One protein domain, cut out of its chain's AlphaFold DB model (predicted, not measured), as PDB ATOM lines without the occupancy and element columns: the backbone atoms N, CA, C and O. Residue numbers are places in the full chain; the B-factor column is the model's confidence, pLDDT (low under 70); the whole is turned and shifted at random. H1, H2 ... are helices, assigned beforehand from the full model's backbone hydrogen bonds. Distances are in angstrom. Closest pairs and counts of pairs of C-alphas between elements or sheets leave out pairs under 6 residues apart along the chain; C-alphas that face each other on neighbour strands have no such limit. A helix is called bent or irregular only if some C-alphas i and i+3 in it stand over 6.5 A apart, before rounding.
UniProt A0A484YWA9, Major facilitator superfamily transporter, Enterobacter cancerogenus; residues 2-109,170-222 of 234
ATOM      1  N   MET A   2     -59.396 -38.155 104.722       86.12
ATOM      2  CA  MET A   2     -59.721 -36.890 104.022       86.12
ATOM      3  C   MET A   2     -61.186 -36.441 104.145       86.12
ATOM      4  O   MET A   2     -61.449 -35.260 104.321       86.12
ATOM      5  N   ALA A   3     -62.145 -37.375 104.118       90.19
ATOM      6  CA  ALA A   3     -63.555 -37.043 104.351       90.19
ATOM      7  C   ALA A   3     -63.792 -36.504 105.773       90.19
ATOM      8  O   ALA A   3     -64.469 -35.500 105.953       90.19
ATOM      9  N   VAL A   4     -63.187 -37.153 106.776       92.38
ATOM     10  CA  VAL A   4     -63.267 -36.736 108.185       92.38
ATOM     11  C   VAL A   4     -62.618 -35.365 108.360       92.38
ATOM     12  O   VAL A   4     -63.205 -34.494 108.986       92.38
ATOM     13  N   TRP A   5     -61.461 -35.149 107.737       92.50
ATOM     14  CA  TRP A   5     -60.770 -33.864 107.722       92.50
ATOM     15  C   TRP A   5     -61.655 -32.741 107.164       92.50
ATOM     16  O   TRP A   5     -61.819 -31.709 107.806       92.50
ATOM     17  N   CYS A   6     -62.300 -32.974 106.016       92.69
ATOM     18  CA  CYS A   6     -63.209 -32.010 105.398       92.69
ATOM     19  C   CYS A   6     -64.385 -31.660 106.320       92.69
ATOM     20  O   CYS A   6     -64.705 -30.486 106.493       92.69
ATOM     21  N   VAL A   7     -65.011 -32.665 106.939       94.31
ATOM     22  CA  VAL A   7     -66.128 -32.458 107.875       94.31
ATOM     23  C   VAL A   7     -65.680 -31.665 109.104       94.31
ATOM     24  O   VAL A   7     -66.376 -30.742 109.519       94.31
ATOM     25  N   LEU A   8     -64.511 -31.984 109.663       95.31
ATOM     26  CA  LEU A   8     -63.962 -31.277 110.821       95.31
ATOM     27  C   LEU A   8     -63.609 -29.821 110.497       95.31
ATOM     28  O   LEU A   8     -63.875 -28.949 111.320       95.31
ATOM     29  N   MET A   9     -63.077 -29.538 109.302       94.12
ATOM     30  CA  MET A   9     -62.827 -28.164 108.848       94.12
ATOM     31  C   MET A   9     -64.115 -27.353 108.739       94.12
ATOM     32  O   MET A   9     -64.199 -26.269 109.311       94.12
ATOM     33  N   VAL A  10     -65.155 -27.899 108.103       95.19
ATOM     34  CA  VAL A  10     -66.467 -27.233 108.043       95.19
ATOM     35  C   VAL A  10     -67.027 -27.002 109.448       95.19
ATOM     36  O   VAL A  10     -67.491 -25.904 109.744       95.19
ATOM     37  N   ALA A  11     -66.939 -28.000 110.334       94.62
ATOM     38  CA  ALA A  11     -67.396 -27.869 111.714       94.62
ATOM     39  C   ALA A  11     -66.666 -26.734 112.451       94.62
ATOM     40  O   ALA A  11     -67.325 -25.910 113.079       94.62
ATOM     41  N   MET A  12     -65.337 -26.636 112.328       94.06
ATOM     42  CA  MET A  12     -64.549 -25.562 112.947       94.06
ATOM     43  C   MET A  12     -64.952 -24.173 112.438       94.06
ATOM     44  O   MET A  12     -65.042 -23.247 113.244       94.06
ATOM     45  N   GLY A  13     -65.274 -24.032 111.150       92.31
ATOM     46  CA  GLY A  13     -65.736 -22.765 110.572       92.31
ATOM     47  C   GLY A  13     -67.026 -22.219 111.199       92.31
ATOM     48  O   GLY A  13     -67.211 -21.006 111.256       92.31
ATOM     49  N   PHE A  14     -67.897 -23.086 111.729       93.81
ATOM     50  CA  PHE A  14     -69.128 -22.680 112.424       93.81
ATOM     51  C   PHE A  14     -68.949 -22.454 113.932       93.81
ATOM     52  O   PHE A  14     -69.847 -21.929 114.600       93.81
ATOM     53  N   THR A  15     -67.812 -22.855 114.503       92.81
ATOM     54  CA  THR A  15     -67.605 -22.744 115.949       92.81
ATOM     55  C   THR A  15     -67.232 -21.334 116.381       92.81
ATOM     56  O   THR A  15     -66.329 -20.715 115.835       92.81
ATOM     57  N   HIS A  16     -67.891 -20.862 117.438       88.44
ATOM     58  CA  HIS A  16     -67.585 -19.590 118.105       88.44
ATOM     59  C   HIS A  16     -67.112 -19.792 119.554       88.44
ATOM     60  O   HIS A  16     -66.769 -18.840 120.247       88.44
ATOM     61  N   ASN A  17     -67.092 -21.044 120.024       94.31
ATOM     62  CA  ASN A  17     -66.682 -21.407 121.373       94.31
ATOM     63  C   ASN A  17     -65.272 -22.008 121.353       94.31
ATOM     64  O   ASN A  17     -65.018 -23.005 120.673       94.31
ATOM     65  N   TYR A  18     -64.381 -21.422 122.151       92.50
ATOM     66  CA  TYR A  18     -62.990 -21.845 122.294       92.50
ATOM     67  C   TYR A  18     -62.839 -23.326 122.674       92.50
ATOM     68  O   TYR A  18     -62.019 -24.037 122.094       92.50
ATOM     69  N   THR A  19     -63.670 -23.826 123.589       95.12
ATOM     70  CA  THR A  19     -63.611 -25.225 124.043       95.12
ATOM     71  C   THR A  19     -63.953 -26.185 122.909       95.12
ATOM     72  O   THR A  19     -63.252 -27.171 122.691       95.12
ATOM     73  N   VAL A  20     -64.997 -25.872 122.134       94.94
ATOM     74  CA  VAL A  20     -65.404 -26.694 120.983       94.94
ATOM     75  C   VAL A  20     -64.317 -26.671 119.908       94.94
ATOM     76  O   VAL A  20     -63.985 -27.715 119.352       94.94
ATOM     77  N   MET A  21     -63.697 -25.512 119.673       94.31
ATOM     78  CA  MET A  21     -62.573 -25.373 118.748       94.31
ATOM     79  C   MET A  21     -61.379 -26.257 119.147       94.31
ATOM     80  O   MET A  21     -60.790 -26.918 118.291       94.31
ATOM     81  N   ILE A  22     -61.025 -26.316 120.436       95.62
ATOM     82  CA  ILE A  22     -59.964 -27.213 120.925       95.62
ATOM     83  C   ILE A  22     -60.326 -28.674 120.674       95.62
ATOM     84  O   ILE A  22     -59.504 -29.425 120.150       95.62
ATOM     85  N   VAL A  23     -61.547 -29.084 121.025       96.62
ATOM     86  CA  VAL A  23     -61.991 -30.471 120.837       96.62
ATOM     87  C   VAL A  23     -61.912 -30.862 119.361       96.62
ATOM     88  O   VAL A  23     -61.354 -31.908 119.035       96.62
ATOM     89  N   LEU A  24     -62.387 -30.005 118.454       95.94
ATOM     90  CA  LEU A  24     -62.300 -30.253 117.015       95.94
ATOM     91  C   LEU A  24     -60.852 -30.324 116.516       95.94
ATOM     92  O   LEU A  24     -60.553 -31.173 115.679       95.94
ATOM     93  N   ARG A  25     -59.935 -29.511 117.056       94.12
ATOM     94  CA  ARG A  25     -58.499 -29.612 116.743       94.12
ATOM     95  C   ARG A  25     -57.881 -30.930 117.200       94.12
ATOM     96  O   ARG A  25     -57.086 -31.511 116.466       94.12
ATOM     97  N   ILE A  26     -58.258 -31.423 118.379       95.50
ATOM     98  CA  ILE A  26     -57.803 -32.734 118.866       95.50
ATOM     99  C   ILE A  26     -58.307 -33.837 117.929       95.50
ATOM    100  O   ILE A  26     -57.528 -34.690 117.501       95.50
ATOM    101  N   LEU A  27     -59.588 -33.795 117.555       95.81
ATOM    102  CA  LEU A  27     -60.173 -34.751 116.613       95.81
ATOM    103  C   LEU A  27     -59.512 -34.684 115.231       95.81
ATOM    104  O   LEU A  27     -59.299 -35.725 114.609       95.81
ATOM    105  N   LEU A  28     -59.146 -33.484 114.771       94.06
ATOM    106  CA  LEU A  28     -58.417 -33.291 113.521       94.06
ATOM    107  C   LEU A  28     -57.047 -33.972 113.575       94.06
ATOM    108  O   LEU A  28     -56.727 -34.752 112.682       94.06
ATOM    109  N   GLY A  29     -56.287 -33.764 114.654       91.88
ATOM    110  CA  GLY A  29     -54.990 -34.418 114.847       91.88
ATOM    111  C   GLY A  29     -55.095 -35.947 114.865       91.88
ATOM    112  O   GLY A  29     -54.302 -36.636 114.224       91.88
ATOM    113  N   ILE A  30     -56.126 -36.495 115.518       93.56
ATOM    114  CA  ILE A  30     -56.405 -37.941 115.500       93.56
ATOM    115  C   ILE A  30     -56.711 -38.423 114.072       93.56
ATOM    116  O   ILE A  30     -56.241 -39.487 113.662       93.56
ATOM    117  N   ALA A  31     -57.482 -37.653 113.301       91.88
ATOM    118  CA  ALA A  31     -57.846 -37.997 111.929       91.88
ATOM    119  C   ALA A  31     -56.656 -37.937 110.950       91.88
ATOM    120  O   ALA A  31     -56.635 -38.709 109.984       91.88
ATOM    121  N   GLU A  32     -55.688 -37.048 111.190       88.94
ATOM    122  CA  GLU A  32     -54.474 -36.874 110.380       88.94
ATOM    123  C   GLU A  32     -53.356 -37.864 110.725       88.94
ATOM    124  O   GLU A  32     -52.564 -38.210 109.851       88.94
ATOM    125  N   GLY A  33     -53.299 -38.375 111.959       88.50
ATOM    126  CA  GLY A  33     -52.215 -39.251 112.428       88.50
ATOM    127  C   GLY A  33     -51.834 -40.414 111.486       88.50
ATOM    128  O   GLY A  33     -50.644 -40.650 111.269       88.50
ATOM    129  N   PRO A  34     -52.789 -41.136 110.865       88.38
ATOM    130  CA  PRO A  34     -52.483 -42.237 109.947       88.38
ATOM    131  C   PRO A  34     -51.889 -41.831 108.587       88.38
ATOM    132  O   PRO A  34     -51.535 -42.715 107.808       88.38
ATOM    133  N   LEU A  35     -51.797 -40.538 108.263       87.44
ATOM    134  CA  LEU A  35     -51.449 -40.046 106.926       87.44
ATOM    135  C   LEU A  35     -50.060 -40.517 106.460       87.44
ATOM    136  O   LEU A  35     -49.950 -41.129 105.397       87.44
ATOM    137  N   PHE A  36     -49.025 -40.303 107.277       87.56
ATOM    138  CA  PHE A  36     -47.646 -40.729 106.991       87.56
ATOM    139  C   PHE A  36     -47.493 -42.255 106.844       87.56
ATOM    140  O   PHE A  36     -47.004 -42.705 105.803       87.56
ATOM    141  N   PRO A  37     -47.913 -43.091 107.820       86.56
ATOM    142  CA  PRO A  37     -47.745 -44.538 107.699       86.56
ATOM    143  C   PRO A  37     -48.552 -45.126 106.537       86.56
ATOM    144  O   PRO A  37     -48.078 -46.053 105.881       86.56
ATOM    145  N   LEU A  38     -49.739 -44.582 106.239       86.44
ATOM    146  CA  LEU A  38     -50.542 -45.028 105.103       86.44
ATOM    147  C   LEU A  38     -49.875 -44.673 103.769       86.44
ATOM    148  O   LEU A  38     -49.805 -45.527 102.886       86.44
ATOM    149  N   ALA A  39     -49.349 -43.453 103.627       86.88
ATOM    150  CA  ALA A  39     -48.634 -43.036 102.425       86.88
ATOM    151  C   ALA A  39     -47.409 -43.925 102.160       86.88
ATOM    152  O   ALA A  39     -47.266 -44.465 101.063       86.88
ATOM    153  N   PHE A  40     -46.576 -44.172 103.177       86.19
ATOM    154  CA  PHE A  40     -45.408 -45.049 103.033       86.19
ATOM    155  C   PHE A  40     -45.794 -46.502 102.738       86.19
ATOM    156  O   PHE A  40     -45.130 -47.160 101.934       86.19
ATOM    157  N   ALA A  41     -46.882 -47.008 103.326       85.12
ATOM    158  CA  ALA A  41     -47.392 -48.343 103.015       85.12
ATOM    159  C   ALA A  41     -47.848 -48.457 101.550       85.12
ATOM    160  O   ALA A  41     -47.496 -49.426 100.875       85.12
ATOM    161  N   ILE A  42     -48.572 -47.454 101.037       84.88
ATOM    162  CA  ILE A  42     -49.000 -47.396  99.631       84.88
ATOM    163  C   ILE A  42     -47.781 -47.345  98.706       84.88
ATOM    164  O   ILE A  42     -47.721 -48.117  97.749       84.88
ATOM    165  N   VAL A  43     -46.792 -46.497  99.005       87.56
ATOM    166  CA  VAL A  43     -45.565 -46.389  98.204       87.56
ATOM    167  C   VAL A  43     -44.809 -47.717  98.172       87.56
ATOM    168  O   VAL A  43     -44.456 -48.205  97.099       87.56
ATOM    169  N   ARG A  44     -44.614 -48.350  99.332       83.75
ATOM    170  CA  ARG A  44     -43.897 -49.626  99.437       83.75
ATOM    171  C   ARG A  44     -44.600 -50.765  98.698       83.75
ATOM    172  O   ARG A  44     -43.931 -51.670  98.210       83.75
ATOM    173  N   HIS A  45     -45.931 -50.737  98.640       83.06
ATOM    174  CA  HIS A  45     -46.717 -51.768  97.972       83.06
ATOM    175  C   HIS A  45     -46.749 -51.603  96.447       83.06
ATOM    176  O   HIS A  45     -46.708 -52.596  95.728       83.06
ATOM    177  N   ASN A  46     -46.809 -50.362  95.954       83.31
ATOM    178  CA  ASN A  46     -47.025 -50.079  94.532       83.31
ATOM    179  C   ASN A  46     -45.735 -49.844  93.741       83.31
ATOM    180  O   ASN A  46     -45.740 -50.001  92.522       83.31
ATOM    181  N   PHE A  47     -44.634 -49.477  94.404       84.44
ATOM    182  CA  PHE A  47     -43.374 -49.166  93.733       84.44
ATOM    183  C   PHE A  47     -42.271 -50.181  94.076       84.44
ATOM    184  O   PHE A  47     -42.128 -50.582  95.237       84.44
ATOM    185  N   PRO A  48     -41.436 -50.575  93.095       83.69
ATOM    186  CA  PRO A  48     -40.266 -51.413  93.344       83.69
ATOM    187  C   PRO A  48     -39.244 -50.679  94.226       83.69
ATOM    188  O   PRO A  48     -39.173 -49.451  94.211       83.69
ATOM    189  N   GLN A  49     -38.425 -51.422  94.981       79.75
ATOM    190  CA  GLN A  49     -37.537 -50.882  96.029       79.75
ATOM    191  C   GLN A  49     -36.635 -49.727  95.556       79.75
ATOM    192  O   GLN A  49     -36.429 -48.770  96.297       79.75
ATOM    193  N   HIS A  50     -36.160 -49.767  94.309       79.56
ATOM    194  CA  HIS A  50     -35.326 -48.710  93.726       79.56
ATOM    195  C   HIS A  50     -36.093 -47.406  93.412       79.56
ATOM    196  O   HIS A  50     -35.476 -46.352  93.303       79.56
ATOM    197  N   LEU A  51     -37.427 -47.449  93.294       82.25
ATOM    198  CA  LEU A  51     -38.286 -46.276  93.059       82.25
ATOM    199  C   LEU A  51     -38.980 -45.766  94.329       82.25
ATOM    200  O   LEU A  51     -39.481 -44.643  94.331       82.25
ATOM    201  N   GLN A  52     -38.995 -46.544  95.418       83.56
ATOM    202  CA  GLN A  52     -39.698 -46.175  96.656       83.56
ATOM    203  C   GLN A  52     -39.178 -44.873  97.268       83.56
ATOM    204  O   GLN A  52     -39.979 -44.062  97.732       83.56
ATOM    205  N   ALA A  53     -37.863 -44.638  97.227       78.94
ATOM    206  CA  ALA A  53     -37.276 -43.390  97.710       78.94
ATOM    207  C   ALA A  53     -37.797 -42.180  96.915       78.94
ATOM    208  O   ALA A  53     -38.228 -41.196  97.509       78.94
ATOM    209  N   ARG A  54     -37.858 -42.286  95.581       79.69
ATOM    210  CA  ARG A  54     -38.363 -41.217  94.701       79.69
ATOM    211  C   ARG A  54     -39.848 -40.945  94.915       79.69
ATOM    212  O   ARG A  54     -40.241 -39.794  95.052       79.69
ATOM    213  N   ALA A  55     -40.659 -41.997  94.996       83.94
ATOM    214  CA  ALA A  55     -42.090 -41.869  95.262       83.94
ATOM    215  C   ALA A  55     -42.369 -41.262  96.651       83.94
ATOM    216  O   ALA A  55     -43.266 -40.435  96.797       83.94
ATOM    217  N   THR A  56     -41.568 -41.622  97.656       85.12
ATOM    218  CA  THR A  56     -41.657 -41.050  99.007       85.12
ATOM    219  C   THR A  56     -41.280 -39.571  99.024       85.12
ATOM    220  O   THR A  56     -41.993 -38.771  99.623       85.12
ATOM    221  N   MET A  57     -40.201 -39.191  98.335       79.88
ATOM    222  CA  MET A  57     -39.790 -37.790  98.218       79.88
ATOM    223  C   MET A  57     -40.836 -36.950  97.485       79.88
ATOM    224  O   MET A  57     -41.187 -35.873  97.952       79.88
ATOM    225  N   LEU A  58     -41.404 -37.461  96.388       84.81
ATOM    226  CA  LEU A  58     -42.463 -36.762  95.658       84.81
ATOM    227  C   LEU A  58     -43.692 -36.498  96.540       84.81
ATOM    228  O   LEU A  58     -44.317 -35.448  96.434       84.81
ATOM    229  N   TRP A  59     -44.022 -37.440  97.423       87.19
ATOM    230  CA  TRP A  59     -45.087 -37.262  98.402       87.19
ATOM    231  C   TRP A  59     -44.728 -36.224  99.480       87.19
ATOM    232  O   TRP A  59     -45.562 -35.380  99.809       87.19
ATOM    233  N   LEU A  60     -43.488 -36.239  99.989       85.62
ATOM    234  CA  LEU A  60     -43.014 -35.287 101.002       85.62
ATOM    235  C   LEU A  60     -43.036 -33.833 100.511       85.62
ATOM    236  O   LEU A  60     -43.449 -32.964 101.280       85.62
ATOM    237  N   LEU A  61     -42.730 -33.593  99.226       84.88
ATOM    238  CA  LEU A  61     -42.797 -32.268  98.589       84.88
ATOM    239  C   LEU A  61     -44.186 -31.612  98.690       84.88
ATOM    240  O   LEU A  61     -44.305 -30.391  98.595       84.88
ATOM    241  N   GLY A  62     -45.247 -32.391  98.925       86.69
ATOM    242  CA  GLY A  62     -46.585 -31.851  99.158       86.69
ATOM    243  C   GLY A  62     -46.655 -30.907 100.365       86.69
ATOM    244  O   GLY A  62     -47.415 -29.942 100.332       86.69
ATOM    245  N   THR A  63     -45.838 -31.135 101.399       86.81
ATOM    246  CA  THR A  63     -45.819 -30.312 102.621       86.81
ATOM    247  C   THR A  63     -45.303 -28.891 102.359       86.81
ATOM    248  O   THR A  63     -46.049 -27.945 102.625       86.81
ATOM    249  N   PRO A  64     -44.085 -28.687 101.810       82.44
ATOM    250  CA  PRO A  64     -43.600 -27.349 101.484       82.44
ATOM    251  C   PRO A  64     -44.479 -26.631 100.458       82.44
ATOM    252  O   PRO A  64     -44.756 -25.448 100.634       82.44
ATOM    253  N   VAL A  65     -44.956 -27.327  99.417       86.12
ATOM    254  CA  VAL A  65     -45.839 -26.725  98.401       86.12
ATOM    255  C   VAL A  65     -47.157 -26.270  99.029       86.12
ATOM    256  O   VAL A  65     -47.597 -25.141  98.808       86.12
ATOM    257  N   GLY A  66     -47.770 -27.128  99.846       87.44
ATOM    258  CA  GLY A  66     -49.008 -26.819 100.552       87.44
ATOM    259  C   GLY A  66     -48.850 -25.639 101.505       87.44
ATOM    260  O   GLY A  66     -49.709 -24.766 101.529       87.44
ATOM    261  N   ALA A  67     -47.738 -25.563 102.236       84.50
ATOM    262  CA  ALA A  67     -47.433 -24.435 103.110       84.50
ATOM    263  C   ALA A  67     -47.199 -23.135 102.322       84.50
ATOM    264  O   ALA A  67     -47.806 -22.113 102.636       84.50
ATOM    265  N   ALA A  68     -46.385 -23.179 101.263       83.12
ATOM    266  CA  ALA A  68     -46.046 -22.011 100.449       83.12
ATOM    267  C   ALA A  68     -47.275 -21.347  99.805       83.12
ATOM    268  O   ALA A  68     -47.313 -20.128  99.667       83.12
ATOM    269  N   ILE A  69     -48.286 -22.137  99.431       86.62
ATOM    270  CA  ILE A  69     -49.551 -21.635  98.869       86.62
ATOM    271  C   ILE A  69     -50.577 -21.360  99.978       86.62
ATOM    272  O   ILE A  69     -51.337 -20.392  99.917       86.62
ATOM    273  N   GLY A  70     -50.610 -22.212 101.002       86.75
ATOM    274  CA  GLY A  70     -51.608 -22.190 102.061       86.75
ATOM    275  C   GLY A  70     -51.476 -20.994 102.993       86.75
ATOM    276  O   GLY A  70     -52.501 -20.420 103.360       86.75
ATOM    277  N   PHE A  71     -50.258 -20.580 103.351       82.62
ATOM    278  CA  PHE A  71     -50.051 -19.432 104.241       82.62
ATOM    279  C   PHE A  71     -50.525 -18.101 103.630       82.62
ATOM    280  O   PHE A  71     -51.336 -17.434 104.280       82.62
ATOM    281  N   PRO A  72     -50.130 -17.715 102.397       84.50
ATOM    282  CA  PRO A  72     -50.603 -16.477 101.781       84.50
ATOM    283  C   PRO A  72     -52.116 -16.491 101.562       84.50
ATOM    284  O   PRO A  72     -52.794 -15.523 101.896       84.50
ATOM    285  N   LEU A  73     -52.658 -17.616 101.080       88.56
ATOM    286  CA  LEU A  73     -54.096 -17.776 100.877       88.56
ATOM    287  C   LEU A  73     -54.871 -17.624 102.194       88.56
ATOM    288  O   LEU A  73     -55.879 -16.923 102.242       88.56
ATOM    289  N   SER A  74     -54.393 -18.248 103.274       86.12
ATOM    290  CA  SER A  74     -55.052 -18.188 104.583       86.12
ATOM    291  C   SER A  74     -55.056 -16.779 105.164       86.12
ATOM    292  O   SER A  74     -56.063 -16.370 105.734       86.12
ATOM    293  N   LEU A  75     -53.963 -16.029 105.008       83.75
ATOM    294  CA  LEU A  75     -53.869 -14.651 105.496       83.75
ATOM    295  C   LEU A  75     -54.697 -13.677 104.660       83.75
ATOM    296  O   LEU A  75     -55.348 -12.797 105.220       83.75
ATOM    297  N   TRP A  76     -54.741 -13.863 103.342       86.25
ATOM    298  CA  TRP A  76     -55.626 -13.088 102.477       86.25
ATOM    299  C   TRP A  76     -57.106 -13.297 102.842       86.25
ATOM    300  O   TRP A  76     -57.863 -12.330 102.972       86.25
ATOM    301  N   LEU A  77     -57.503 -14.550 103.092       90.38
ATOM    302  CA  LEU A  77     -58.845 -14.898 103.567       90.38
ATOM    303  C   LEU A  77     -59.142 -14.296 104.943       90.38
ATOM    304  O   LEU A  77     -60.206 -13.713 105.138       90.38
ATOM    305  N   LEU A  78     -58.182 -14.386 105.867       86.69
ATOM    306  CA  LEU A  78     -58.285 -13.804 107.203       86.69
ATOM    307  C   LEU A  78     -58.576 -12.299 107.143       86.69
ATOM    308  O   LEU A  78     -59.459 -11.836 107.861       86.69
ATOM    309  N   ASN A  79     -57.850 -11.561 106.300       85.00
ATOM    310  CA  ASN A  79     -57.963 -10.104 106.210       85.00
ATOM    311  C   ASN A  79     -59.257  -9.653 105.510       85.00
ATOM    312  O   ASN A  79     -59.842  -8.642 105.879       85.00
ATOM    313  N   THR A  80     -59.718 -10.412 104.513       89.12
ATOM    314  CA  THR A  80     -60.855 -10.004 103.667       89.12
ATOM    315  C   THR A  80     -62.201 -10.516 104.187       89.12
ATOM    316  O   THR A  80     -63.201  -9.805 104.140       89.12
ATOM    317  N   PHE A  81     -62.241 -11.757 104.679       89.88
ATOM    318  CA  PHE A  81     -63.477 -12.480 105.012       89.88
ATOM    319  C   PHE A  81     -63.483 -13.047 106.441       89.88
ATOM    320  O   PHE A  81     -64.408 -13.770 106.817       89.88
ATOM    321  N   GLY A  82     -62.457 -12.747 107.244       88.88
ATOM    322  CA  GLY A  82     -62.308 -13.261 108.602       88.88
ATOM    323  C   GLY A  82     -61.746 -14.683 108.662       88.88
ATOM    324  O   GLY A  82     -61.646 -15.402 107.668       88.88
ATOM    325  N   TRP A  83     -61.370 -15.117 109.863       89.56
ATOM    326  CA  TRP A  83     -60.651 -16.377 110.082       89.56
ATOM    327  C   TRP A  83     -61.496 -17.630 109.798       89.56
ATOM    328  O   TRP A  83     -60.952 -18.679 109.454       89.56
ATOM    329  N   GLN A  84     -62.825 -17.547 109.931       93.12
ATOM    330  CA  GLN A  84     -63.736 -18.664 109.664       93.12
ATOM    331  C   GLN A  84     -63.702 -19.071 108.186       93.12
ATOM    332  O   GLN A  84     -63.796 -20.256 107.863       93.12
ATOM    333  N   SER A  85     -63.517 -18.101 107.286       92.19
ATOM    334  CA  SER A  85     -63.464 -18.334 105.840       92.19
ATOM    335  C   SER A  85     -62.324 -19.278 105.442       92.19
ATOM    336  O   SER A  85     -62.507 -20.126 104.568       92.19
ATOM    337  N   THR A  86     -61.189 -19.223 106.150       92.56
ATOM    338  CA  THR A  86     -60.044 -20.116 105.939       92.56
ATOM    339  C   THR A  86     -60.447 -21.581 106.087       92.56
ATOM    340  O   THR A  86     -60.077 -22.406 105.257       92.56
ATOM    341  N   PHE A  87     -61.265 -21.913 107.088       93.56
ATOM    342  CA  PHE A  87     -61.732 -23.281 107.312       93.56
ATOM    343  C   PHE A  87     -62.616 -23.789 106.166       93.56
ATOM    344  O   PHE A  87     -62.430 -24.909 105.684       93.56
ATOM    345  N   PHE A  88     -63.543 -22.957 105.685       94.31
ATOM    346  CA  PHE A  88     -64.445 -23.328 104.593       94.31
ATOM    347  C   PHE A  88     -63.716 -23.490 103.260       94.31
ATOM    348  O   PHE A  88     -63.959 -24.461 102.543       94.31
ATOM    349  N   VAL A  89     -62.787 -22.585 102.940       93.94
ATOM    350  CA  VAL A  89     -62.002 -22.675 101.702       93.94
ATOM    351  C   VAL A  89     -61.098 -23.904 101.726       93.94
ATOM    352  O   VAL A  89     -61.054 -24.653 100.752       93.94
ATOM    353  N   MET A  90     -60.440 -24.181 102.852       91.75
ATOM    354  CA  MET A  90     -59.605 -25.374 103.004       91.75
ATOM    355  C   MET A  90     -60.419 -26.673 102.874       91.75
ATOM    356  O   MET A  90     -59.989 -27.617 102.201       91.75
ATOM    357  N   ALA A  91     -61.629 -26.717 103.443       92.88
ATOM    358  CA  ALA A  91     -62.555 -27.831 103.243       92.88
ATOM    359  C   ALA A  91     -62.931 -27.997 101.763       92.88
ATOM    360  O   ALA A  91     -62.858 -29.104 101.228       92.88
ATOM    361  N   MET A  92     -63.264 -26.897 101.081       93.44
ATOM    362  CA  MET A  92     -63.620 -26.901  99.662       93.44
ATOM    363  C   MET A  92     -62.473 -27.415  98.783       93.44
ATOM    364  O   MET A  92     -62.703 -28.276  97.937       93.44
ATOM    365  N   LEU A  93     -61.237 -26.966  99.019       91.50
ATOM    366  CA  LEU A  93     -60.048 -27.426  98.286       91.50
ATOM    367  C   LEU A  93     -59.767 -28.923  98.482       91.50
ATOM    368  O   LEU A  93     -59.201 -29.574  97.605       91.50
ATOM    369  N   THR A  94     -60.205 -29.498  99.601       89.69
ATOM    370  CA  THR A  94     -60.019 -30.926  99.891       89.69
ATOM    371  C   THR A  94     -60.993 -31.816  99.123       89.69
ATOM    372  O   THR A  94     -60.689 -32.985  98.877       89.69
ATOM    373  N   VAL A  95     -62.142 -31.293  98.685       91.00
ATOM    374  CA  VAL A  95     -63.149 -32.080  97.955       91.00
ATOM    375  C   VAL A  95     -62.617 -32.586  96.601       91.00
ATOM    376  O   VAL A  95     -62.691 -33.798  96.370       91.00
ATOM    377  N   PRO A  96     -62.013 -31.753  95.725       91.56
ATOM    378  CA  PRO A  96     -61.366 -32.236  94.507       91.56
ATOM    379  C   PRO A  96     -60.278 -33.274  94.786       91.56
ATOM    380  O   PRO A  96     -60.246 -34.317  94.135       91.56
ATOM    381  N   VAL A  97     -59.424 -33.040  95.789       88.62
ATOM    382  CA  VAL A  97     -58.349 -33.972  96.168       88.62
ATOM    383  C   VAL A  97     -58.924 -35.322  96.590       88.62
ATOM    384  O   VAL A  97     -58.440 -36.366  96.159       88.62
ATOM    385  N   LEU A  98     -60.003 -35.322  97.372       88.56
ATOM    386  CA  LEU A  98     -60.703 -36.536  97.778       88.56
ATOM    387  C   LEU A  98     -61.232 -37.315  96.569       88.56
ATOM    388  O   LEU A  98     -61.112 -38.542  96.536       88.56
ATOM    389  N   ILE A  99     -61.786 -36.621  95.572       88.94
ATOM    390  CA  ILE A  99     -62.264 -37.237  94.328       88.94
ATOM    391  C   ILE A  99     -61.085 -37.839  93.553       88.94
ATOM    392  O   ILE A  99     -61.138 -39.017  93.198       88.94
ATOM    393  N   PHE A 100     -60.002 -37.082  93.359       88.25
ATOM    394  CA  PHE A 100     -58.794 -37.554  92.679       88.25
ATOM    395  C   PHE A 100     -58.190 -38.776  93.361       88.25
ATOM    396  O   PHE A 100     -57.907 -39.771  92.699       88.25
ATOM    397  N   VAL A 101     -58.055 -38.749  94.684       86.25
ATOM    398  CA  VAL A 101     -57.521 -39.877  95.447       86.25
ATOM    399  C   VAL A 101     -58.458 -41.077  95.359       86.25
ATOM    400  O   VAL A 101     -57.997 -42.201  95.183       86.25
ATOM    401  N   ARG A 102     -59.777 -40.871  95.420       85.50
ATOM    402  CA  ARG A 102     -60.739 -41.966  95.259       85.50
ATOM    403  C   ARG A 102     -60.674 -42.586  93.867       85.50
ATOM    404  O   ARG A 102     -60.830 -43.796  93.762       85.50
ATOM    405  N   ILE A 103     -60.443 -41.798  92.821       85.94
ATOM    406  CA  ILE A 103     -60.271 -42.304  91.454       85.94
ATOM    407  C   ILE A 103     -58.917 -43.011  91.305       85.94
ATOM    408  O   ILE A 103     -58.883 -44.144  90.838       85.94
ATOM    409  N   GLY A 104     -57.824 -42.399  91.762       81.06
ATOM    410  CA  GLY A 104     -56.471 -42.952  91.649       81.06
ATOM    411  C   GLY A 104     -56.263 -44.232  92.461       81.06
ATOM    412  O   GLY A 104     -55.593 -45.152  92.004       81.06
ATOM    413  N   LEU A 105     -56.894 -44.344  93.635       79.19
ATOM    414  CA  LEU A 105     -56.800 -45.534  94.486       79.19
ATOM    415  C   LEU A 105     -57.803 -46.640  94.120       79.19
ATOM    416  O   LEU A 105     -57.674 -47.745  94.639       79.19
ATOM    417  N   ARG A 106     -58.782 -46.404  93.231       74.19
ATOM    418  CA  ARG A 106     -59.778 -47.430  92.836       74.19
ATOM    419  C   ARG A 106     -59.145 -48.676  92.209       74.19
ATOM    420  O   ARG A 106     -59.723 -49.753  92.318       74.19
ATOM    421  N   GLY A 107     -57.987 -48.530  91.565       67.38
ATOM    422  CA  GLY A 107     -57.236 -49.637  90.963       67.38
ATOM    423  C   GLY A 107     -56.224 -50.297  91.900       67.38
ATOM    424  O   GLY A 107     -55.741 -51.386  91.596       67.38
ATOM    425  N   ILE A 108     -55.915 -49.676  93.044       69.06
ATOM    426  CA  ILE A 108     -54.951 -50.216  94.003       69.06
ATOM    427  C   ILE A 108     -55.682 -51.219  94.885       69.06
ATOM    428  O   ILE A 108     -56.216 -50.896  95.948       69.06
ATOM    429  N   ARG A 109     -55.691 -52.476  94.444       61.00
ATOM    430  CA  ARG A 109     -55.882 -53.582  95.373       61.00
ATOM    431  C   ARG A 109     -54.624 -53.616  96.220       61.00
ATOM    432  O   ARG A 109     -53.566 -53.999  95.732       61.00
ATOM    433  N   LEU A 170     -49.315  -6.578 108.440       60.38
ATOM    434  CA  LEU A 170     -49.948  -7.894 108.267       60.38
ATOM    435  C   LEU A 170     -49.841  -8.448 106.833       60.38
ATOM    436  O   LEU A 170     -49.754  -9.661 106.642       60.38
ATOM    437  N   GLU A 171     -49.799  -7.566 105.831       59.53
ATOM    438  CA  GLU A 171     -49.685  -7.928 104.413       59.53
ATOM    439  C   GLU A 171     -48.330  -8.566 104.067       59.53
ATOM    440  O   GLU A 171     -48.276  -9.547 103.323       59.53
ATOM    441  N   HIS A 172     -47.231  -8.097 104.666       65.00
ATOM    442  CA  HIS A 172     -45.901  -8.675 104.443       65.00
ATOM    443  C   HIS A 172     -45.667  -9.945 105.263       65.00
ATOM    444  O   HIS A 172     -44.871 -10.801 104.866       65.00
ATOM    445  N   ALA A 173     -46.389 -10.110 106.376       65.31
ATOM    446  CA  ALA A 173     -46.240 -11.259 107.262       65.31
ATOM    447  C   ALA A 173     -46.547 -12.588 106.551       65.31
ATOM    448  O   ALA A 173     -45.895 -13.590 106.840       65.31
ATOM    449  N   GLY A 174     -47.481 -12.615 105.593       65.50
ATOM    450  CA  GLY A 174     -47.833 -13.849 104.883       65.50
ATOM    451  C   GLY A 174     -46.803 -14.328 103.882       65.50
ATOM    452  O   GLY A 174     -46.461 -15.513 103.864       65.50
ATOM    453  N   TRP A 175     -46.250 -13.407 103.101       68.19
ATOM    454  CA  TRP A 175     -45.149 -13.716 102.197       68.19
ATOM    455  C   TRP A 175     -43.884 -14.103 102.972       68.19
ATOM    456  O   TRP A 175     -43.274 -15.136 102.693       68.19
ATOM    457  N   LEU A 176     -43.550 -13.341 104.018       69.19
ATOM    458  CA  LEU A 176     -42.381 -13.603 104.855       69.19
ATOM    459  C   LEU A 176     -42.495 -14.933 105.616       69.19
ATOM    460  O   LEU A 176     -41.514 -15.662 105.720       69.19
ATOM    461  N   SER A 177     -43.696 -15.306 106.073       68.44
ATOM    462  CA  SER A 177     -43.945 -16.615 106.702       68.44
ATOM    463  C   SER A 177     -43.880 -17.780 105.709       68.44
ATOM    464  O   SER A 177     -43.669 -18.919 106.116       68.44
ATOM    465  N   SER A 178     -44.036 -17.514 104.408       72.88
ATOM    466  CA  SER A 178     -43.969 -18.533 103.350       72.88
ATOM    467  C   SER A 178     -42.545 -18.764 102.843       72.88
ATOM    468  O   SER A 178     -42.231 -19.861 102.382       72.88
ATOM    469  N   MET A 179     -41.660 -17.768 102.966       74.88
ATOM    470  CA  MET A 179     -40.258 -17.857 102.540       74.88
ATOM    471  C   MET A 179     -39.497 -19.067 103.113       74.88
ATOM    472  O   MET A 179     -38.831 -19.734 102.322       74.88
ATOM    473  N   PRO A 180     -39.607 -19.431 104.410       75.69
ATOM    474  CA  PRO A 180     -38.962 -20.633 104.941       75.69
ATOM    475  C   PRO A 180     -39.409 -21.912 104.232       75.69
ATOM    476  O   PRO A 180     -38.591 -22.786 103.971       75.69
ATOM    477  N   PHE A 181     -40.690 -22.012 103.866       77.75
ATOM    478  CA  PHE A 181     -41.235 -23.177 103.168       77.75
ATOM    479  C   PHE A 181     -40.850 -23.203 101.688       77.75
ATOM    480  O   PHE A 181     -40.605 -24.276 101.146       77.75
ATOM    481  N   ILE A 182     -40.727 -22.039 101.044       80.06
ATOM    482  CA  ILE A 182     -40.186 -21.922  99.681       80.06
ATOM    483  C   ILE A 182     -38.699 -22.303  99.669       80.06
ATOM    484  O   ILE A 182     -38.257 -23.062  98.807       80.06
ATOM    485  N   ALA A 183     -37.927 -21.832 100.650       78.31
ATOM    486  CA  ALA A 183     -36.531 -22.218 100.826       78.31
ATOM    487  C   ALA A 183     -36.396 -23.716 101.140       78.31
ATOM    488  O   ALA A 183     -35.518 -24.375 100.588       78.31
ATOM    489  N   MET A 184     -37.297 -24.270 101.959       78.81
ATOM    490  CA  MET A 184     -37.387 -25.708 102.221       78.81
ATOM    491  C   MET A 184     -37.679 -26.484 100.934       78.81
ATOM    492  O   MET A 184     -36.981 -27.451 100.652       78.81
ATOM    493  N   LEU A 185     -38.626 -26.025 100.110       80.31
ATOM    494  CA  LEU A 185     -38.936 -26.633  98.814       80.31
ATOM    495  C   LEU A 185     -37.707 -26.661  97.898       80.31
ATOM    496  O   LEU A 185     -37.365 -27.703  97.340       80.31
ATOM    497  N   ALA A 186     -37.025 -25.524  97.757       82.19
ATOM    498  CA  ALA A 186     -35.818 -25.419  96.946       82.19
ATOM    499  C   ALA A 186     -34.701 -26.323  97.489       82.19
ATOM    500  O   ALA A 186     -34.058 -27.040  96.722       82.19
ATOM    501  N   GLY A 187     -34.509 -26.336  98.809       75.81
ATOM    502  CA  GLY A 187     -33.531 -27.178  99.491       75.81
ATOM    503  C   GLY A 187     -33.804 -28.671  99.319       75.81
ATOM    504  O   GLY A 187     -32.873 -29.424  99.049       75.81
ATOM    505  N   GLU A 188     -35.063 -29.104  99.402       75.81
ATOM    506  CA  GLU A 188     -35.459 -30.497  99.173       75.81
ATOM    507  C   GLU A 188     -35.218 -30.922  97.722       75.81
ATOM    508  O   GLU A 188     -34.662 -31.994  97.485       75.81
ATOM    509  N   VAL A 189     -35.559 -30.077  96.743       78.50
ATOM    510  CA  VAL A 189     -35.336 -30.372  95.318       78.50
ATOM    511  C   VAL A 189     -33.841 -30.432  94.990       78.50
ATOM    512  O   VAL A 189     -33.384 -31.388  94.357       78.50
ATOM    513  N   ILE A 190     -33.061 -29.447  95.446       78.56
ATOM    514  CA  ILE A 190     -31.605 -29.405  95.238       78.56
ATOM    515  C   ILE A 190     -30.932 -30.568  95.972       78.56
ATOM    516  O   ILE A 190     -30.067 -31.234  95.407       78.56
ATOM    517  N   GLY A 191     -31.346 -30.845  97.209       68.88
ATOM    518  CA  GLY A 191     -30.835 -31.942  98.023       68.88
ATOM    519  C   GLY A 191     -31.130 -33.309  97.412       68.88
ATOM    520  O   GLY A 191     -30.232 -34.148  97.358       68.88
ATOM    521  N   ALA A 192     -32.337 -33.520  96.882       67.94
ATOM    522  CA  ALA A 192     -32.698 -34.742  96.167       67.94
ATOM    523  C   ALA A 192     -31.861 -34.916  94.890       67.94
ATOM    524  O   ALA A 192     -31.308 -35.989  94.655       67.94
ATOM    525  N   TRP A 193     -31.697 -33.852  94.099       69.00
ATOM    526  CA  TRP A 193     -30.878 -33.880  92.884       69.00
ATOM    527  C   TRP A 193     -29.392 -34.132  93.174       69.00
ATOM    528  O   TRP A 193     -28.740 -34.916  92.482       69.00
ATOM    529  N   LEU A 194     -28.851 -33.492  94.214       66.81
ATOM    530  CA  LEU A 194     -27.454 -33.637  94.614       66.81
ATOM    531  C   LEU A 194     -27.194 -35.006  95.251       66.81
ATOM    532  O   LEU A 194     -26.164 -35.618  94.977       66.81
ATOM    533  N   SER A 195     -28.135 -35.523  96.047       63.25
ATOM    534  CA  SER A 195     -28.052 -36.864  96.633       63.25
ATOM    535  C   SER A 195     -28.111 -37.973  95.581       63.25
ATOM    536  O   SER A 195     -27.505 -39.019  95.795       63.25
ATOM    537  N   ASP A 196     -28.808 -37.765  94.462       65.50
ATOM    538  CA  ASP A 196     -28.817 -38.716  93.343       65.50
ATOM    539  C   ASP A 196     -27.484 -38.703  92.561       65.50
ATOM    540  O   ASP A 196     -27.183 -39.659  91.847       65.50
ATOM    541  N   ARG A 197     -26.659 -37.651  92.702       64.00
ATOM    542  CA  ARG A 197     -25.350 -37.517  92.029       64.00
ATOM    543  C   ARG A 197     -24.138 -37.790  92.918       64.00
ATOM    544  O   ARG A 197     -23.065 -38.077  92.393       64.00
ATOM    545  N   VAL A 198     -24.277 -37.670  94.236       59.00
ATOM    546  CA  VAL A 198     -23.163 -37.751  95.187       59.00
ATOM    547  C   VAL A 198     -23.395 -38.909  96.154       59.00
ATOM    548  O   VAL A 198     -24.264 -38.849  97.019       59.00
ATOM    549  N   ASP A 199     -22.541 -39.932  96.091       57.28
ATOM    550  CA  ASP A 199     -22.604 -41.146  96.930       57.28
ATOM    551  C   ASP A 199     -22.281 -40.896  98.430       57.28
ATOM    552  O   ASP A 199     -22.132 -41.811  99.237       57.28
ATOM    553  N   LYS A 200     -22.170 -39.624  98.839       58.44
ATOM    554  CA  LYS A 200     -21.832 -39.165 100.197       58.44
ATOM    555  C   LYS A 200     -23.017 -38.449 100.846       58.44
ATOM    556  O   LYS A 200     -22.942 -37.264 101.176       58.44
ATOM    557  N   ARG A 201     -24.104 -39.191 101.070       55.97
ATOM    558  CA  ARG A 201     -25.382 -38.710 101.646       55.97
ATOM    559  C   ARG A 201     -25.223 -37.901 102.947       55.97
ATOM    560  O   ARG A 201     -25.969 -36.955 103.175       55.97
ATOM    561  N   ALA A 202     -24.213 -38.213 103.761       51.78
ATOM    562  CA  ALA A 202     -23.907 -37.479 104.992       51.78
ATOM    563  C   ALA A 202     -23.417 -36.037 104.734       51.78
ATOM    564  O   ALA A 202     -23.835 -35.117 105.430       51.78
ATOM    565  N   ALA A 203     -22.591 -35.810 103.707       54.12
ATOM    566  CA  ALA A 203     -22.057 -34.481 103.399       54.12
ATOM    567  C   ALA A 203     -23.149 -33.525 102.890       54.12
ATOM    568  O   ALA A 203     -23.166 -32.355 103.262       54.12
ATOM    569  N   ALA A 204     -24.109 -34.030 102.108       56.84
ATOM    570  CA  ALA A 204     -25.260 -33.249 101.650       56.84
ATOM    571  C   ALA A 204     -26.175 -32.801 102.814       56.84
ATOM    572  O   ALA A 204     -26.665 -31.669 102.819       56.84
ATOM    573  N   CYS A 205     -26.352 -33.642 103.843       55.47
ATOM    574  CA  CYS A 205     -27.045 -33.264 105.083       55.47
ATOM    575  C   CYS A 205     -26.305 -32.161 105.861       55.47
ATOM    576  O   CYS A 205     -26.926 -31.198 106.300       55.47
ATOM    577  N   PHE A 206     -24.979 -32.248 105.992       57.91
ATOM    578  CA  PHE A 206     -24.207 -31.206 106.681       57.91
ATOM    579  C   PHE A 206     -24.238 -29.857 105.946       57.91
ATOM    580  O   PHE A 206     -24.368 -28.816 106.585       57.91
ATOM    581  N   ILE A 207     -24.183 -29.864 104.611       61.25
ATOM    582  CA  ILE A 207     -24.238 -28.639 103.797       61.25
ATOM    583  C   ILE A 207     -25.620 -27.975 103.880       61.25
ATOM    584  O   ILE A 207     -25.707 -26.757 104.026       61.25
ATOM    585  N   SER A 208     -26.704 -28.757 103.844       58.31
ATOM    586  CA  SER A 208     -28.066 -28.218 103.987       58.31
ATOM    587  C   SER A 208     -28.326 -27.642 105.384       58.31
ATOM    588  O   SER A 208     -28.905 -26.561 105.492       58.31
ATOM    589  N   MET A 209     -27.824 -28.280 106.449       60.44
ATOM    590  CA  MET A 209     -27.882 -27.723 107.809       60.44
ATOM    591  C   MET A 209     -27.069 -26.429 107.956       60.44
ATOM    592  O   MET A 209     -27.539 -25.486 108.592       60.44
ATOM    593  N   ALA A 210     -25.882 -26.353 107.349       62.72
ATOM    594  CA  ALA A 210     -25.079 -25.131 107.349       62.72
ATOM    595  C   ALA A 210     -25.779 -23.987 106.592       62.72
ATOM    596  O   ALA A 210     -25.799 -22.855 107.070       62.72
ATOM    597  N   GLY A 211     -26.424 -24.283 105.459       67.31
ATOM    598  CA  GLY A 211     -27.221 -23.307 104.709       67.31
ATOM    599  C   GLY A 211     -28.429 -22.788 105.493       67.31
ATOM    600  O   GLY A 211     -28.676 -21.583 105.514       67.31
ATOM    601  N   ALA A 212     -29.139 -23.671 106.201       61.22
ATOM    602  CA  ALA A 212     -30.242 -23.275 107.075       61.22
ATOM    603  C   ALA A 212     -29.769 -22.369 108.227       61.22
ATOM    604  O   ALA A 212     -30.435 -21.383 108.538       61.22
ATOM    605  N   ALA A 213     -28.603 -22.658 108.819       64.06
ATOM    606  CA  ALA A 213     -28.013 -21.827 109.869       64.06
ATOM    607  C   ALA A 213     -27.660 -20.417 109.367       64.06
ATOM    608  O   ALA A 213     -27.984 -19.442 110.040       64.06
ATOM    609  N   VAL A 214     -27.070 -20.307 108.171       72.56
ATOM    610  CA  VAL A 214     -26.736 -19.018 107.533       72.56
ATOM    611  C   VAL A 214     -27.992 -18.221 107.163       72.56
ATOM    612  O   VAL A 214     -28.034 -17.007 107.356       72.56
ATOM    613  N   GLY A 215     -29.040 -18.887 106.671       67.06
ATOM    614  CA  GLY A 215     -30.320 -18.235 106.384       67.06
ATOM    615  C   GLY A 215     -30.970 -17.652 107.641       67.06
ATOM    616  O   GLY A 215     -31.487 -16.539 107.616       67.06
ATOM    617  N   LEU A 216     -30.887 -18.370 108.764       63.47
ATOM    618  CA  LEU A 216     -31.428 -17.917 110.044       63.47
ATOM    619  C   LEU A 216     -30.665 -16.709 110.604       63.47
ATOM    620  O   LEU A 216     -31.296 -15.767 111.082       63.47
ATOM    621  N   THR A 217     -29.331 -16.688 110.516       72.25
ATOM    622  CA  THR A 217     -28.536 -15.513 110.917       72.25
ATOM    623  C   THR A 217     -28.784 -14.311 110.015       72.25
ATOM    624  O   THR A 217     -28.923 -13.205 110.529       72.25
ATOM    625  N   ALA A 218     -28.929 -14.513 108.703       69.94
ATOM    626  CA  ALA A 218     -29.278 -13.439 107.776       69.94
ATOM    627  C   ALA A 218     -30.646 -12.816 108.104       69.94
ATOM    628  O   ALA A 218     -30.767 -11.598 108.149       69.94
ATOM    629  N   VAL A 219     -31.657 -13.634 108.421       66.25
ATOM    630  CA  VAL A 219     -32.981 -13.142 108.846       66.25
ATOM    631  C   VAL A 219     -32.908 -12.383 110.170       66.25
ATOM    632  O   VAL A 219     -33.593 -11.378 110.341       66.25
ATOM    633  N   MET A 220     -32.065 -12.824 111.106       68.25
ATOM    634  CA  MET A 220     -31.865 -12.109 112.368       68.25
ATOM    635  C   MET A 220     -31.147 -10.761 112.197       68.25
ATOM    636  O   MET A 220     -31.287  -9.914 113.072       68.25
ATOM    637  N   HIS A 221     -30.388 -10.573 111.113       70.25
ATOM    638  CA  HIS A 221     -29.630  -9.350 110.803       70.25
ATOM    639  C   HIS A 221     -30.287  -8.483 109.716       70.25
ATOM    640  O   HIS A 221     -29.705  -7.490 109.288       70.25
ATOM    641  N   LEU A 222     -31.493  -8.835 109.255       65.56
ATOM    642  CA  LEU A 222     -32.312  -7.919 108.469       65.56
ATOM    643  C   LEU A 222     -32.841  -6.828 109.403       65.56
ATOM    644  O   LEU A 222     -33.833  -7.018 110.115       65.56
TER     645      LEU A 222
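Overview. This is residues 2 to 109 and 170 to 222 of the 234 residues of the protein "Major facilitator superfamily transporter" of Enterobacter cancerogenus (UniProt A0A484YWA9). The model is a flat, loose set of helices running back and forth: H5 and H6 meet near one end as an open V, H4 prolongs the H5 arm, and H3 folds back on H4 as a hairpin. H1 packs on H6 and H2 on H1, stacked through the thickness; on the other side of the V, bent but nearly straight H7 packs along H5, and H8 folds back on H7b. The printed part has 161 residues with eight named helices, H1 to H8 in order, and no named strand: all helix. It is loose, with a radius of gyration of the C-alphas of 18.9 A and spans of 53 by 53 by 24 A.

Arrangement. H1, residues 2 to 14, and H2, residues 18 to 32, form a helical hairpin at a shallow tilt of 11 degrees; their closest C-alphas, of Met 12 and Met 21, are 6.1 A apart. H2 and H3, residues 35 to 46, meet only through their link. With residues 39 to 44 alone, H3 touches H4, residues 49 to 60, in a hairpin at 32 degrees, a shallow tilt; the closest C-alphas, of Val 43 and Gln 52, are 6.1 A apart. H5, residues 62 to 81, kinks by 29 degrees near residue 69. H5 and H6, residues 83 to 107, form a hairpin at a shallow tilt of 34 degrees, only just short of steep; the closest C-alphas are Ser 74 and Thr 86, 5.5 A. H6 touches H1, opposite ways, with closest C-alphas Gln 84 and Gly 13 at 4.7 A. H7, residues 170 to 197, was assigned as one helix by its hydrogen bonds but is bent, with C-alphas 177 and 180 6.6 A apart; its arms are H7a, residues 170 to 177, and H7b, residues 180 to 197. Both touch H5, opposite ways: the closest C-alphas are Pro 72 and Gly 174, 4.9 A, for H7a, and Pro 64 and Phe 181, 5.1 A, for H7b. H7b and H8, residues 201 to 220, form a hairpin with closest C-alphas Ser 195 and Arg 201 at 6.0 A. Every O i to N i+4 pair is within hydrogen-bond range in H1, H2, H3, H7b and H8, against 6 of 8 in H4, 15 of 16 in H5, 17 of 21 in H6 and 2 of 4 in H7a.

Along the chain. H1 begins at C-alpha 2, (-59.721, -36.890, 104.022). From first to last C-alpha, H5 measures 26.4 A, H6 38.5 A, H7b 25.2 A and H8 29.4 A. H8 ends at C-alpha 220, (-31.865, -12.109, 112.368).

Size, cuts and confidence. The two C-alphas farthest apart, of His 16 and Asp 199, are 54.2 A apart. Residues 110 to 169 are not printed, and C-alphas 109 and 170 are 47.8 A apart across the cut. The links printed whole are tight. Residues 217 to 222, of which 217 to 220 belong to H8, stand free. Mean pLDDT of the printed part is 81.0; 40 residues are under 70, among them 170 to 177 and 191 to 213.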